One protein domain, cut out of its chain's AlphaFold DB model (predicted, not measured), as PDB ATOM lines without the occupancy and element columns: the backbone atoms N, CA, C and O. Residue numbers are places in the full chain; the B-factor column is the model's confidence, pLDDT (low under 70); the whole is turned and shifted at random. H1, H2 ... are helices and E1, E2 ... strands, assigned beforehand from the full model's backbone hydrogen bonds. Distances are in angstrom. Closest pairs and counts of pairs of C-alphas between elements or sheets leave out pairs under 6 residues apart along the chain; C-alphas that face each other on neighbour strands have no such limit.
ATOM      1  N   GLY A  10     196.653 226.180 182.640       93.62
ATOM      2  CA  GLY A  10     196.236 224.829 182.261       93.62
ATOM      3  C   GLY A  10     195.920 224.696 180.767       93.62
ATOM      4  O   GLY A  10     196.236 223.671 180.163       93.62
ATOM      5  N   GLU A  11     195.353 225.731 180.145       93.69
ATOM      6  CA  GLU A  11     195.112 225.760 178.700       93.69
ATOM      7  C   GLU A  11     196.413 225.867 177.912       93.69
ATOM      8  O   GLU A  11     196.589 225.123 176.946       93.69
ATOM      9  N   ILE A  12     197.346 226.709 178.366       94.69
ATOM     10  CA  ILE A  12     198.683 226.827 177.772       94.69
ATOM     11  C   ILE A  12     199.395 225.472 177.827       94.69
ATOM     12  O   ILE A  12     199.832 224.959 176.799       94.69
ATOM     13  N   VAL A  13     199.437 224.823 178.996       95.06
ATOM     14  CA  VAL A  13     200.042 223.488 179.162       95.06
ATOM     15  C   VAL A  13     199.376 222.458 178.252       95.06
ATOM     16  O   VAL A  13     200.059 221.646 177.629       95.06
ATOM     17  N   ARG A  14     198.044 222.484 178.132       94.50
ATOM     18  CA  ARG A  14     197.305 221.557 177.266       94.50
ATOM     19  C   ARG A  14     197.685 221.720 175.793       94.50
ATOM     20  O   ARG A  14     197.807 220.716 175.087       94.50
ATOM     21  N   VAL A  15     197.862 222.958 175.332       95.25
ATOM     22  CA  VAL A  15     198.152 223.292 173.927       95.25
ATOM     23  C   VAL A  15     199.624 223.085 173.592       95.25
ATOM     24  O   VAL A  15     199.945 222.429 172.599       95.25
ATOM     25  N   LEU A  16     200.534 223.545 174.444       95.75
ATOM     26  CA  LEU A  16     201.973 223.418 174.214       95.75
ATOM     27  C   LEU A  16     202.489 222.006 174.529       95.75
ATOM     28  O   LEU A  16     203.405 221.514 173.879       95.75
ATOM     29  N   GLY A  17     201.853 221.295 175.459       95.25
ATOM     30  CA  GLY A  17     202.337 220.002 175.930       95.25
ATOM     31  C   GLY A  17     203.611 220.119 176.784       95.25
ATOM     32  O   GLY A  17     203.975 221.215 177.219       95.25
ATOM     33  N   PRO A  18     204.292 218.989 177.056       94.75
ATOM     34  CA  PRO A  18     205.445 218.961 177.960       94.75
ATOM     35  C   PRO A  18     206.677 219.697 177.424       94.75
ATOM     36  O   PRO A  18     207.389 220.340 178.189       94.75
ATOM     37  N   CYS A  19     206.923 219.623 176.116       97.31
ATOM     38  CA  CYS A  19     207.988 220.349 175.427       97.31
ATOM     39  C   CYS A  19     207.421 220.945 174.142       97.31
ATOM     40  O   CYS A  19     206.829 220.222 173.335       97.31
ATOM     41  N   CYS A  20     207.628 222.243 173.939       98.06
ATOM     42  CA  CYS A  20     207.093 222.953 172.789       98.06
ATOM     43  C   CYS A  20     208.106 223.923 172.206       98.06
ATOM     44  O   CYS A  20     208.694 224.720 172.928       98.06
ATOM     45  N   HIS A  21     208.248 223.892 170.890       97.81
ATOM     46  CA  HIS A  21     208.999 224.861 170.112       97.81
ATOM     47  C   HIS A  21     208.036 225.645 169.218       97.81
ATOM     48  O   HIS A  21     207.085 225.082 168.670       97.81
ATOM     49  N   ILE A  22     208.240 226.953 169.127       96.81
ATOM     50  CA  ILE A  22     207.435 227.858 168.312       96.81
ATOM     51  C   ILE A  22     208.386 228.617 167.398       96.81
ATOM     52  O   ILE A  22     209.382 229.157 167.868       96.81
ATOM     53  N   THR A  23     208.058 228.684 166.113       95.38
ATOM     54  CA  THR A  23     208.755 229.506 165.121       95.38
ATOM     55  C   THR A  23     207.791 230.535 164.559       95.38
ATOM     56  O   THR A  23     206.698 230.187 164.103       95.38
ATOM     57  N   LEU A  24     208.199 231.798 164.566       93.81
ATOM     58  CA  LEU A  24     207.503 232.851 163.842       93.81
ATOM     59  C   LEU A  24     207.866 232.807 162.358       93.81
ATOM     60  O   LEU A  24     208.952 232.377 161.975       93.81
ATOM     61  N   ASN A  25     206.982 233.307 161.501       91.81
ATOM     62  CA  ASN A  25     207.260 233.519 160.076       91.81
ATOM     63  C   ASN A  25     208.478 234.431 159.814       91.81
ATOM     64  O   ASN A  25     209.085 234.327 158.750       91.81
ATOM     65  N   THR A  26     208.858 235.279 160.773       90.88
ATOM     66  CA  THR A  26     210.094 236.080 160.752       90.88
ATOM     67  C   THR A  26     211.359 235.260 161.005       90.88
ATOM     68  O   THR A  26     212.463 235.739 160.755       90.88
ATOM     69  N   GLY A  27     211.219 234.020 161.475       90.50
ATOM     70  CA  GLY A  27     212.318 233.136 161.849       90.50
ATOM     71  C   GLY A  27     212.723 233.225 163.320       90.50
ATOM     72  O   GLY A  27     213.624 232.494 163.714       90.50
ATOM     73  N   ALA A  28     212.073 234.072 164.127       92.62
ATOM     74  CA  ALA A  28     212.264 234.067 165.576       92.62
ATOM     75  C   ALA A  28     211.751 232.750 166.172       92.62
ATOM     76  O   ALA A  28     210.723 232.221 165.739       92.62
ATOM     77  N   GLU A  29     212.448 232.221 167.170       95.31
ATOM     78  CA  GLU A  29     212.124 230.935 167.782       95.31
ATOM     79  C   GLU A  29     211.947 231.076 169.293       95.31
ATOM     80  O   GLU A  29     212.670 231.833 169.929       95.31
ATOM     81  N   ALA A  30     211.048 230.294 169.886       96.88
ATOM     82  CA  ALA A  30     210.941 230.145 171.334       96.88
ATOM     83  C   ALA A  30     210.776 228.692 171.749       96.88
ATOM     84  O   ALA A  30     210.177 227.874 171.044       96.88
ATOM     85  N   PHE A  31     211.276 228.386 172.941       97.25
ATOM     86  CA  PHE A  31     211.164 227.076 173.557       97.25
ATOM     87  C   PHE A  31     210.497 227.151 174.931       97.25
ATOM     88  O   PHE A  31     210.826 227.988 175.773       97.25
ATOM     89  N   TYR A  32     209.574 226.218 175.151       97.94
ATOM     90  CA  TYR A  32     208.769 226.094 176.354       97.94
ATOM     91  C   TYR A  32     208.823 224.676 176.916       97.94
ATOM     92  O   TYR A  32     208.793 223.690 176.171       97.94
ATOM     93  N   ILE A  33     208.790 224.572 178.244       96.88
ATOM     94  CA  ILE A  33     208.622 223.309 178.972       96.88
ATOM     95  C   ILE A  33     207.432 223.449 179.915       96.88
ATOM     96  O   ILE A  33     207.382 224.382 180.708       96.88
ATOM     97  N   ASN A  34     206.467 222.529 179.845       95.38
ATOM     98  CA  ASN A  34     205.244 222.551 180.663       95.38
ATOM     99  C   ASN A  34     204.553 223.929 180.671       95.38
ATOM    100  O   ASN A  34     204.142 224.443 181.712       95.38
ATOM    101  N   GLY A  35     204.468 224.552 179.496       95.19
ATOM    102  CA  GLY A  35     203.873 225.876 179.331       95.19
ATOM    103  C   GLY A  35     204.654 227.035 179.960       95.19
ATOM    104  O   GLY A  35     204.100 228.122 180.069       95.19
ATOM    105  N   GLN A  36     205.893 226.823 180.406       96.38
ATOM    106  CA  GLN A  36     206.780 227.866 180.924       96.38
ATOM    107  C   GLN A  36     207.807 228.247 179.865       96.38
ATOM    108  O   GLN A  36     208.387 227.365 179.227       96.38
ATOM    109  N   PHE A  37     208.022 229.549 179.687       96.69
ATOM    110  CA  PHE A  37     209.047 230.083 178.796       96.69
ATOM    111  C   PHE A  37     210.441 229.726 179.319       96.69
ATOM    112  O   PHE A  37     210.722 229.910 180.504       96.69
ATOM    113  N   ILE A  38     211.302 229.207 178.442       96.62
ATOM    114  CA  ILE A  38     212.677 228.829 178.791       96.62
ATOM    115  C   ILE A  38     213.677 229.783 178.151       96.62
ATOM    116  O   ILE A  38     214.542 230.313 178.841       96.62
ATOM    117  N   THR A  39     213.578 229.964 176.835       95.75
ATOM    118  CA  THR A  39     214.465 230.832 176.057       95.75
ATOM    119  C   THR A  39     213.880 231.070 174.671       95.75
ATOM    120  O   THR A  39     213.062 230.278 174.189       95.75
ATOM    121  N   ASP A  40     214.368 232.111 174.015       95.38
ATOM    122  CA  ASP A  40     214.131 232.427 172.617       95.38
ATOM    123  C   ASP A  40     215.437 232.606 171.833       95.38
ATOM    124  O   ASP A  40     216.535 232.546 172.393       95.38
ATOM    125  N   ALA A  41     215.295 232.732 170.517       93.00
ATOM    126  CA  ALA A  41     216.359 233.036 169.575       93.00
ATOM    127  C   ALA A  41     215.853 234.051 168.544       93.00
ATOM    128  O   ALA A  41     214.748 233.913 168.001       93.00
ATOM    129  N   CYS A  42     216.676 235.059 168.260       88.12
ATOM    130  CA  CYS A  42     216.353 236.085 167.279       88.12
ATOM    131  C   CYS A  42     216.505 235.564 165.838       88.12
ATOM    132  O   CYS A  42     217.318 234.671 165.568       88.12
ATOM    133  N   PRO A  43     215.784 236.161 164.869       85.38
ATOM    134  CA  PRO A  43     215.996 235.873 163.458       85.38
ATOM    135  C   PRO A  43     217.462 236.068 163.053       85.38
ATOM    136  O   PRO A  43     218.085 237.077 163.382       85.38
ATOM    137  N   GLY A  44     218.008 235.128 162.280       78.94
ATOM    138  CA  GLY A  44     219.342 235.265 161.686       78.94
ATOM    139  C   GLY A  44     220.516 234.795 162.554       78.94
ATOM    140  O   GLY A  44     221.654 234.885 162.097       78.94
ATOM    141  N   GLU A  45     220.279 234.218 163.737       75.00
ATOM    142  CA  GLU A  45     221.328 233.636 164.600       75.00
ATOM    143  C   GLU A  45     221.993 232.351 164.048       75.00
ATOM    144  O   GLU A  45     222.845 231.746 164.699       75.00
ATOM    145  N   GLY A  46     221.660 231.936 162.822       67.88
ATOM    146  CA  GLY A  46     222.251 230.785 162.135       67.88
ATOM    147  C   GLY A  46     221.257 229.646 161.909       67.88
ATOM    148  O   GLY A  46     220.051 229.864 161.820       67.88
ATOM    149  N   ALA A  47     221.764 228.416 161.755       65.06
ATOM    150  CA  ALA A  47     220.923 227.214 161.681       65.06
ATOM    151  C   ALA A  47     220.025 227.111 162.935       65.06
ATOM    152  O   ALA A  47     220.450 227.609 163.976       65.06
ATOM    153  N   PRO A  48     218.845 226.452 162.877       75.75
ATOM    154  CA  PRO A  48     217.847 226.460 163.956       75.75
ATOM    155  C   PRO A  48     218.347 225.678 165.181       75.75
ATOM    156  O   PRO A  48     218.025 224.506 165.411       75.75
ATOM    157  N   TRP A  49     219.235 226.316 165.936       87.19
ATOM    158  CA  TRP A  49     219.948 225.740 167.062       87.19
ATOM    159  C   TRP A  49     218.976 225.496 168.211       87.19
ATOM    160  O   TRP A  49     219.068 224.458 168.870       87.19
ATOM    161  N   LEU A  50     217.991 226.385 168.380       94.12
ATOM    162  CA  LEU A  50     216.986 226.272 169.422       94.12
ATOM    163  C   LEU A  50     216.029 225.105 169.157       94.12
ATOM    164  O   LEU A  50     215.727 224.343 170.076       94.12
ATOM    165  N   LEU A  51     215.635 224.866 167.901       94.12
ATOM    166  CA  LEU A  51     214.881 223.663 167.533       94.12
ATOM    167  C   LEU A  51     215.667 222.379 167.841       94.12
ATOM    168  O   LEU A  51     215.113 221.411 168.368       94.12
ATOM    169  N   ASN A  52     216.963 222.346 167.520       94.19
ATOM    170  CA  ASN A  52     217.805 221.181 167.799       94.19
ATOM    171  C   ASN A  52     217.990 220.954 169.309       94.19
ATOM    172  O   ASN A  52     217.945 219.808 169.769       94.19
ATOM    173  N   LEU A  53     218.127 222.029 170.088       94.75
ATOM    174  CA  LEU A  53     218.141 221.974 171.548       94.75
ATOM    175  C   LEU A  53     216.816 221.425 172.094       94.75
ATOM    176  O   LEU A  53     216.823 220.462 172.861       94.75
ATOM    177  N   ALA A  54     215.684 221.966 171.642       96.50
ATOM    178  CA  ALA A  54     214.349 221.527 172.038       96.50
ATOM    179  C   ALA A  54     214.123 220.033 171.748       96.50
ATOM    180  O   ALA A  54     213.622 219.300 172.603       96.50
ATOM    181  N   ARG A  55     214.556 219.548 170.573       96.88
ATOM    182  CA  ARG A  55     214.510 218.118 170.210       96.88
ATOM    183  C   ARG A  55     215.342 217.263 171.155       96.88
ATOM    184  O   ARG A  55     214.889 216.200 171.572       96.88
ATOM    185  N   SER A  56     216.538 217.732 171.497       96.62
ATOM    186  CA  SER A  56     217.458 217.011 172.378       96.62
ATOM    187  C   SER A  56     216.898 216.907 173.799       96.62
ATOM    188  O   SER A  56     216.920 215.831 174.390       96.62
ATOM    189  N   ILE A  57     216.323 217.995 174.321       96.56
ATOM    190  CA  ILE A  57     215.682 218.030 175.643       96.56
ATOM    191  C   ILE A  57     214.433 217.144 175.675       96.56
ATOM    192  O   ILE A  57     214.264 216.355 176.606       96.56
ATOM    193  N   ALA A  58     213.571 217.225 174.660       96.75
ATOM    194  CA  ALA A  58     212.381 216.382 174.568       96.75
ATOM    195  C   ALA A  58     212.757 214.887 174.533       96.75
ATOM    196  O   ALA A  58     212.208 214.090 175.290       96.75
ATOM    197  N   ALA A  59     213.770 214.520 173.740       97.00
ATOM    198  CA  ALA A  59     214.277 213.151 173.681       97.00
ATOM    199  C   ALA A  59     214.859 212.683 175.026       97.00
ATOM    200  O   ALA A  59     214.522 211.596 175.491       97.00
ATOM    201  N   ALA A  60     215.687 213.507 175.675       97.31
ATOM    202  CA  ALA A  60     216.301 213.166 176.958       97.31
ATOM    203  C   ALA A  60     215.275 213.048 178.097       97.31
ATOM    204  O   ALA A  60     215.469 212.264 179.023       97.31
ATOM    205  N   SER A  61     214.174 213.800 178.022       94.69
ATOM    206  CA  SER A  61     213.074 213.757 178.995       94.69
ATOM    207  C   SER A  61     212.009 212.697 178.690       94.69
ATOM    208  O   SER A  61     211.094 212.507 179.487       94.69
ATOM    209  N   GLY A  62     212.108 211.982 177.562       95.75
ATOM    210  CA  GLY A  62     211.098 211.001 177.150       95.75
ATOM    211  C   GLY A  62     209.761 211.633 176.743       95.75
ATOM    212  O   GLY A  62     208.717 210.982 176.807       95.75
ATOM    213  N   HIS A  63     209.774 212.901 176.334       95.38
ATOM    214  CA  HIS A  63     208.594 213.642 175.907       95.38
ATOM    215  C   HIS A  63     208.581 213.872 174.394       95.38
ATOM    216  O   HIS A  63     209.611 213.958 173.729       95.38
ATOM    217  N   THR A  64     207.381 213.988 173.826       93.69
ATOM    218  CA  THR A  64     207.221 214.428 172.435       93.69
ATOM    219  C   THR A  64     207.384 215.942 172.362       93.69
ATOM    220  O   THR A  64     206.747 216.662 173.131       93.69
ATOM    221  N   LEU A  65     208.193 216.422 171.414       96.88
ATOM    222  CA  LEU A  65     208.272 217.843 171.086       96.88
ATOM    223  C   LEU A  65     207.089 218.232 170.196       96.88
ATOM    224  O   LEU A  65     206.922 217.672 169.111       96.88
ATOM    225  N   ARG A  66     206.290 219.207 170.630       97.25
ATOM    226  CA  ARG A  66     205.341 219.893 169.747       97.25
ATOM    227  C   ARG A  66     206.037 221.059 169.057       97.25
ATOM    228  O   ARG A  66     206.807 221.768 169.696       97.25
ATOM    229  N   CYS A  67     205.754 221.249 167.775       96.50
ATOM    230  CA  CYS A  67     206.288 222.360 166.996       96.50
ATOM    231  C   CYS A  67     205.131 223.157 166.397       96.50
ATOM    232  O   CYS A  67     204.265 222.570 165.744       96.50
ATOM    233  N   TYR A  68     205.147 224.473 166.581       95.81
ATOM    234  CA  TYR A  68     204.212 225.392 165.941       95.81
ATOM    235  C   TYR A  68     204.957 226.348 165.021       95.81
ATOM    236  O   TYR A  68     206.017 226.855 165.373       95.81
ATOM    237  N   VAL A  69     204.363 226.621 163.862       93.88
ATOM    238  CA  VAL A  69     204.768 227.724 162.993       93.88
ATOM    239  C   VAL A  69     203.605 228.699 162.953       93.88
ATOM    240  O   VAL A  69     202.496 228.311 162.580       93.88
ATOM    241  N   VAL A  70     203.835 229.933 163.387       94.12
ATOM    242  CA  VAL A  70     202.793 230.959 163.510       94.12
ATOM    243  C   VAL A  70     203.267 232.284 162.926       94.12
ATOM    244  O   VAL A  70     204.458 232.503 162.725       94.12
ATOM    245  N   SER A  71     202.327 233.168 162.615       91.25
ATOM    246  CA  SER A  71     202.653 234.547 162.255       91.25
ATOM    247  C   SER A  71     203.089 235.326 163.492       91.25
ATOM    248  O   SER A  71     202.538 235.109 164.574       91.25
ATOM    249  N   GLU A  72     204.056 236.227 163.320       90.81
ATOM    250  CA  GLU A  72     204.334 237.275 164.300       90.81
ATOM    251  C   GLU A  72     203.047 238.068 164.605       90.81
ATOM    252  O   GLU A  72     202.257 238.309 163.685       90.81
ATOM    253  N   PRO A  73     202.781 238.412 165.877       91.38
ATOM    254  CA  PRO A  73     201.681 239.301 166.228       91.38
ATOM    255  C   PRO A  73     201.794 240.668 165.536       91.38
ATOM    256  O   PRO A  73     202.887 241.189 165.361       91.38
ATOM    257  N   ASP A  74     200.653 241.272 165.191       88.81
ATOM    258  CA  ASP A  74     200.619 242.595 164.540       88.81
ATOM    259  C   ASP A  74     201.022 243.751 165.483       88.81
ATOM    260  O   ASP A  74     201.293 244.858 165.022       88.81
ATOM    261  N   ASP A  75     200.995 243.519 166.797       90.06
ATOM    262  CA  ASP A  75     201.379 244.500 167.815       90.06
ATOM    263  C   ASP A  75     202.905 244.592 167.896       90.06
ATOM    264  O   ASP A  75     203.546 243.587 168.171       90.06
ATOM    265  N   GLU A  76     203.496 245.768 167.685       87.12
ATOM    266  CA  GLU A  76     204.956 245.954 167.720       87.12
ATOM    267  C   GLU A  76     205.571 245.739 169.118       87.12
ATOM    268  O   GLU A  76     206.765 245.459 169.218       87.12
ATOM    269  N   GLU A  77     204.783 245.841 170.194       92.38
ATOM    270  CA  GLU A  77     205.224 245.620 171.581       92.38
ATOM    271  C   GLU A  77     204.910 244.199 172.087       92.38
ATOM    272  O   GLU A  77     204.877 243.949 173.295       92.38
ATOM    273  N   TRP A  78     204.677 243.254 171.173       93.88
ATOM    274  CA  TRP A  78     204.324 241.885 171.525       93.88
ATOM    275  C   TRP A  78     205.401 241.175 172.358       93.88
ATOM    276  O   TRP A  78     206.609 241.362 172.197       93.88
ATOM    277  N   ALA A  79     204.946 240.272 173.220       93.88
ATOM    278  CA  ALA A  79     205.773 239.318 173.933       93.88
ATOM    279  C   ALA A  79     205.374 237.883 173.578       93.88
ATOM    280  O   ALA A  79     204.259 237.574 173.159       93.88
ATOM    281  N   TRP A  80     206.283 236.946 173.823       95.44
ATOM    282  CA  TRP A  80     206.050 235.517 173.614       95.44
ATOM    283  C   TRP A  80     204.790 234.972 174.318       95.44
ATOM    284  O   TRP A  80     204.159 234.042 173.807       95.44
ATOM    285  N   ASN A  81     204.376 235.596 175.426       92.19
ATOM    286  CA  ASN A  81     203.114 235.292 176.105       92.19
ATOM    287  C   ASN A  81     201.879 235.579 175.228       92.19
ATOM    288  O   ASN A  81     200.944 234.783 175.219       92.19
ATOM    289  N   ASP A  82     201.899 236.638 174.418       92.81
ATOM    290  CA  ASP A  82     200.799 236.962 173.505       92.81
ATOM    291  C   ASP A  82     200.653 235.892 172.417       92.81
ATOM    292  O   ASP A  82     199.543 235.501 172.048       92.81
ATOM    293  N   VAL A  83     201.775 235.343 171.941       95.06
ATOM    294  CA  VAL A  83     201.789 234.258 170.948       95.06
ATOM    295  C   VAL A  83     201.140 232.989 171.508       95.06
ATOM    296  O   VAL A  83     200.320 232.357 170.832       95.06
ATOM    297  N   VAL A  84     201.478 232.600 172.743       95.38
ATOM    298  CA  VAL A  84     200.905 231.393 173.367       95.38
ATOM    299  C   VAL A  84     199.449 231.585 173.775       95.38
ATOM    300  O   VAL A  84     198.664 230.646 173.633       95.38
ATOM    301  N   ASP A  85     199.055 232.793 174.176       92.69
ATOM    302  CA  ASP A  85     197.659 233.127 174.445       92.69
ATOM    303  C   ASP A  85     196.826 233.039 173.167       92.69
ATOM    304  O   ASP A  85     195.769 232.403 173.156       92.69
ATOM    305  N   GLN A  86     197.323 233.573 172.048       92.00
ATOM    306  CA  GLN A  86     196.665 233.419 170.752       92.00
ATOM    307  C   GLN A  86     196.554 231.949 170.329       92.00
ATOM    308  O   GLN A  86     195.506 231.535 169.830       92.00
ATOM    309  N   LEU A  87     197.601 231.140 170.528       93.75
ATOM    310  CA  LEU A  87     197.551 229.695 170.275       93.75
ATOM    311  C   LEU A  87     196.488 229.006 171.139       93.75
ATOM    312  O   LEU A  87     195.709 228.197 170.632       93.75
ATOM    313  N   ALA A  88     196.418 229.347 172.426       93.38
ATOM    314  CA  ALA A  88     195.433 228.793 173.340       93.38
ATOM    315  C   ALA A  88     194.004 229.193 172.956       93.38
ATOM    316  O   ALA A  88     193.115 228.340 172.938       93.38
ATOM    317  N   ILE A  89     193.792 230.456 172.581       91.31
ATOM    318  CA  ILE A  89     192.503 230.970 172.111       91.31
ATOM    319  C   ILE A  89     192.078 230.272 170.816       91.31
ATOM    320  O   ILE A  89     190.939 229.818 170.730       91.31
ATOM    321  N   ARG A  90     192.978 230.115 169.836       89.19
ATOM    322  CA  ARG A  90     192.692 229.380 168.588       89.19
ATOM    323  C   ARG A  90     192.269 227.936 168.881       89.19
ATOM    324  O   ARG A  90     191.233 227.486 168.401       89.19
ATOM    325  N   ALA A  91     192.969 227.259 169.790       89.38
ATOM    326  CA  ALA A  91     192.631 225.900 170.218       89.38
ATOM    327  C   ALA A  91     191.304 225.777 171.004       89.38
ATOM    328  O   ALA A  91     190.823 224.661 171.210       89.38
ATOM    329  N   ARG A  92     190.702 226.882 171.478       86.31
ATOM    330  CA  ARG A  92     189.326 226.873 172.022       86.31
ATOM    331  C   ARG A  92     188.287 226.735 170.910       86.31
ATOM    332  O   ARG A  92     187.248 226.119 171.129       86.31
ATOM    333  N   VAL A  93     188.557 227.347 169.759       79.12
ATOM    334  CA  VAL A  93     187.638 227.421 168.615       79.12
ATOM    335  C   VAL A  93     187.765 226.170 167.746       79.12
ATOM    336  O   VAL A  93     186.757 225.606 167.321       79.12
ATOM    337  N   ASP A  94     188.991 225.682 167.560       64.31
ATOM    338  CA  ASP A  94     189.279 224.482 166.780       64.31
ATOM    339  C   ASP A  94     189.156 223.213 167.638       64.31
ATOM    340  O   ASP A  94     190.134 222.640 168.116       64.31
ATOM    341  N   ALA A  95     187.925 222.724 167.822       50.66
ATOM    342  CA  ALA A  95     187.660 221.418 168.440       50.66
ATOM    343  C   ALA A  95     188.080 220.210 167.560       50.66
ATOM    344  O   ALA A  95     187.846 219.061 167.941       50.66
ATOM    345  N   ALA A  96     188.706 220.440 166.400       43.78
ATOM    346  CA  ALA A  96     189.269 219.418 165.517       43.78
ATOM    347  C   ALA A  96     190.784 219.650 165.338       43.78
ATOM    348  O   ALA A  96     191.220 220.799 165.272       43.78
ATOM    349  N   PRO A  97     191.617 218.594 165.267       45.78
ATOM    350  CA  PRO A  97     193.063 218.756 165.335       45.78
ATOM    351  C   PRO A  97     193.598 219.347 164.025       45.78
ATOM    352  O   PRO A  97     193.711 218.645 163.024       45.78
ATOM    353  N   LEU A  98     193.970 220.629 164.039       51.09
ATOM    354  CA  LEU A  98     194.615 221.293 162.897       51.09
ATOM    355  C   LEU A  98     196.092 220.932 162.708       51.09
ATOM    356  O   LEU A  98     196.709 221.357 161.737       51.09
ATOM    357  N   PHE A  99     196.680 220.143 163.602       53.72
ATOM    358  CA  PHE A  99     198.116 219.915 163.579       53.72
ATOM    359  C   PHE A  99     198.400 218.430 163.695       53.72
ATOM    360  O   PHE A  99     198.466 217.867 164.786       53.72
ATOM    361  N   THR A 100     198.579 217.783 162.544       46.72
ATOM    362  CA  THR A 100     199.372 216.559 162.486       46.72
ATOM    363  C   THR A 100     200.750 216.906 163.047       46.72
ATOM    364  O   THR A 100     201.456 217.697 162.411       46.72
ATOM    365  N   PRO A 101     201.172 216.356 164.203       42.66
ATOM    366  CA  PRO A 101     202.589 216.350 164.515       42.66
ATOM    367  C   PRO A 101     203.275 215.697 163.318       42.66
ATOM    368  O   PRO A 101     202.748 214.723 162.768       42.66
ATOM    369  N   ALA A 102     204.409 216.241 162.879       46.47
ATOM    370  CA  ALA A 102     205.268 215.523 161.957       46.47
ATOM    371  C   ALA A 102     205.646 214.209 162.654       46.47
ATOM    372  O   ALA A 102     206.550 214.165 163.488       46.47
ATOM    373  N   GLY A 103     204.869 213.155 162.394       46.84
ATOM    374  CA  GLY A 103     205.213 211.808 162.799       46.84
ATOM    375  C   GLY A 103     206.587 211.494 162.218       46.84
ATOM    376  O   GLY A 103     206.947 212.080 161.191       46.84
ATOM    377  N   PRO A 104     207.370 210.613 162.862       52.66
ATOM    378  CA  PRO A 104     208.665 210.222 162.329       52.66
ATOM    379  C   PRO A 104     208.443 209.789 160.883       52.66
ATOM    380  O   PRO A 104     207.660 208.869 160.630       52.66
ATOM    381  N   GLU A 105     209.032 210.533 159.945       53.88
ATOM    382  CA  GLU A 105     208.867 210.288 158.521       53.88
ATOM    383  C   GLU A 105     209.161 208.805 158.297       53.88
ATOM    384  O   GLU A 105     210.230 208.316 158.680       53.88
ATOM    385  N   ALA A 106     208.178 208.053 157.788       55.59
ATOM    386  CA  ALA A 106     208.373 206.635 157.529       55.59
ATOM    387  C   ALA A 106     209.639 206.502 156.672       55.59
ATOM    388  O   ALA A 106     209.739 207.217 155.670       55.59
ATOM    389  N   PRO A 107     210.613 205.653 157.044       53.91
ATOM    390  CA  PRO A 107     211.899 205.626 156.370       53.91
ATOM    391  C   PRO A 107     211.700 205.294 154.890       53.91
ATOM    392  O   PRO A 107     211.426 204.152 154.519       53.91
ATOM    393  N   ARG A 108     211.813 206.305 154.026       58.09
ATOM    394  CA  ARG A 108     211.753 206.124 152.578       58.09
ATOM    395  C   ARG A 108     213.127 205.678 152.100       58.09
ATOM    396  O   ARG A 108     214.128 206.348 152.324       58.09
ATOM    397  N   GLY A 109     213.165 204.522 151.442       60.22
ATOM    398  CA  GLY A 109     214.382 203.941 150.884       60.22
ATOM    399  C   GLY A 109     214.843 202.680 151.612       60.22
ATOM    400  O   GLY A 109     214.049 201.933 152.179       60.22
ATOM    401  N   LEU A 110     216.148 202.416 151.543       57.09
ATOM    402  CA  LEU A 110     216.788 201.126 151.840       57.09
ATOM    403  C   LEU A 110     216.447 200.541 153.232       57.09
ATOM    404  O   LEU A 110     216.418 199.322 153.397       57.09
ATOM    405  N   ILE A 111     216.101 201.397 154.198       57.09
ATOM    406  CA  ILE A 111     215.707 201.028 155.567       57.09
ATOM    407  C   ILE A 111     214.360 200.271 155.610       57.09
ATOM    408  O   ILE A 111     214.232 199.312 156.367       57.09
ATOM    409  N   ALA A 112     213.383 200.599 154.752       53.88
ATOM    410  CA  ALA A 112     212.120 199.848 154.663       53.88
ATOM    411  C   ALA A 112     212.327 198.410 154.143       53.88
ATOM    412  O   ALA A 112     211.628 197.477 154.543       53.88
ATOM    413  N   ARG A 113     213.334 198.213 153.278       55.38
ATOM    414  CA  ARG A 113     213.687 196.897 152.728       55.38
ATOM    415  C   ARG A 113     214.361 195.994 153.760       55.38
ATOM    416  O   ARG A 113     214.107 194.797 153.746       55.38
ATOM    417  N   LEU A 114     215.155 196.557 154.671       56.88
ATOM    418  CA  LEU A 114     215.801 195.806 155.756       56.88
ATOM    419  C   LEU A 114     214.802 195.315 156.812       56.88
ATOM    420  O   LEU A 114     214.953 194.213 157.326       56.88
ATOM    421  N   LEU A 115     213.746 196.084 157.093       58.72
ATOM    422  CA  LEU A 115     212.714 195.706 158.070       58.72
ATOM    423  C   LEU A 115     211.706 194.668 157.541       58.72
ATOM    424  O   LEU A 115     210.995 194.050 158.331       58.72
ATOM    425  N   SER A 116     211.657 194.464 156.221       56.59
ATOM    426  CA  SER A 116     210.767 193.491 155.563       56.59
ATOM    427  C   SER A 116     211.382 192.089 155.445       56.59
ATOM    428  O   SER A 116     210.676 191.139 155.120       56.59
ATOM    429  N   PHE A 117     212.683 191.945 155.716       53.88
ATOM    430  CA  PHE A 117     213.354 190.652 155.816       53.88
ATOM    431  C   PHE A 117     213.404 190.229 157.282       53.88
ATOM    432  O   PHE A 117     214.367 190.497 157.999       53.88
TER     433      PHE A 117
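This is residues 10 to 117 of the 119 residues of an uncharacterized protein of Pantoea brenneri (UniProt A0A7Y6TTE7). A strongly twisted sheet of four strands makes the core, with H2 along one face and with H1 and H3, about perpendicular to each other, on the other face; a tail, residues 103 to 117 with the short helix H4 in it, sticks far out of this body. The printed part has 108 residues, with four named helices and four named strands in the order H1 E1 E2 E3 H2 E4 H3 H4; the class is mixed, helices and strands. The sheet runs E3 E2 E1 E4 and is mixed: E1 and E4 are parallel, the other neighbour pairs antiparallel. The whole is only just loose, close to compact, with a radius of gyration of the C-alphas of 15.9 A, and its spans are 57 by 36 by 25 A.

Begin with E1, residues 19 to 24, E2, residues 29 to 33, and E3, residues 36 to 41: they form a meander, each strand the antiparallel neighbour of the one before, in two hairpins. Look for N 22 and O 30, 2.9 A apart, between E1 and E2, and for N 31 and O 39, 2.9 A, between E2 and E3. E4, residues 65 to 70, is the parallel neighbour of E1, with N 23 and O 68 at 2.8 A. H2, residues 49 to 61, lies over E2 and E1 at a height of 8.5 A over the sheet and runs along the strands, at 12 degrees to E1 on the local plane; its closest C-alphas to E1 are those of Ala 58 and Cys 19, 6.0 A. E3, H2 and E4 form a split strand-helix-strand unit, two strands running the same way with E2 and E1 between them, and its crossover is right-handed. On the opposite face, H1, residues 10 to 16, stands up from the sheet at a height of 10.0 A. On the same face as H1, H3, residues 80 to 93, has a height of 7.6 A; with helices on both faces, the sheet and H1, H2 and H3 form three layers. H1 and H3 touch, about perpendicular at 83 degrees, with the C-alphas of Ile 12 and Ala 88 closest at 5.8 A. Every O i to N i+4 pair is within hydrogen-bond range in H1, H2 and H4, residues 110 to 115; in H3 it is 9 of 10. H4 is not on the sheet.

Find C-alpha 10 at (196.236, 224.829, 182.261), where H1 begins. E1 is 17.1 A long and H2 18.3 A; H3 runs 20.7 A from C-alpha 80 at (206.050, 235.517, 173.614). H4 ends at C-alpha 115, (212.714, 195.706, 158.070).

The C-alphas farthest apart are those of Glu 77 and Phe 117, 57.8 A. The printed part has no cut. The link from H3 to H4, 16 residues, is long. Residues 46 to 47 and 94 to 117 have pLDDT under 70.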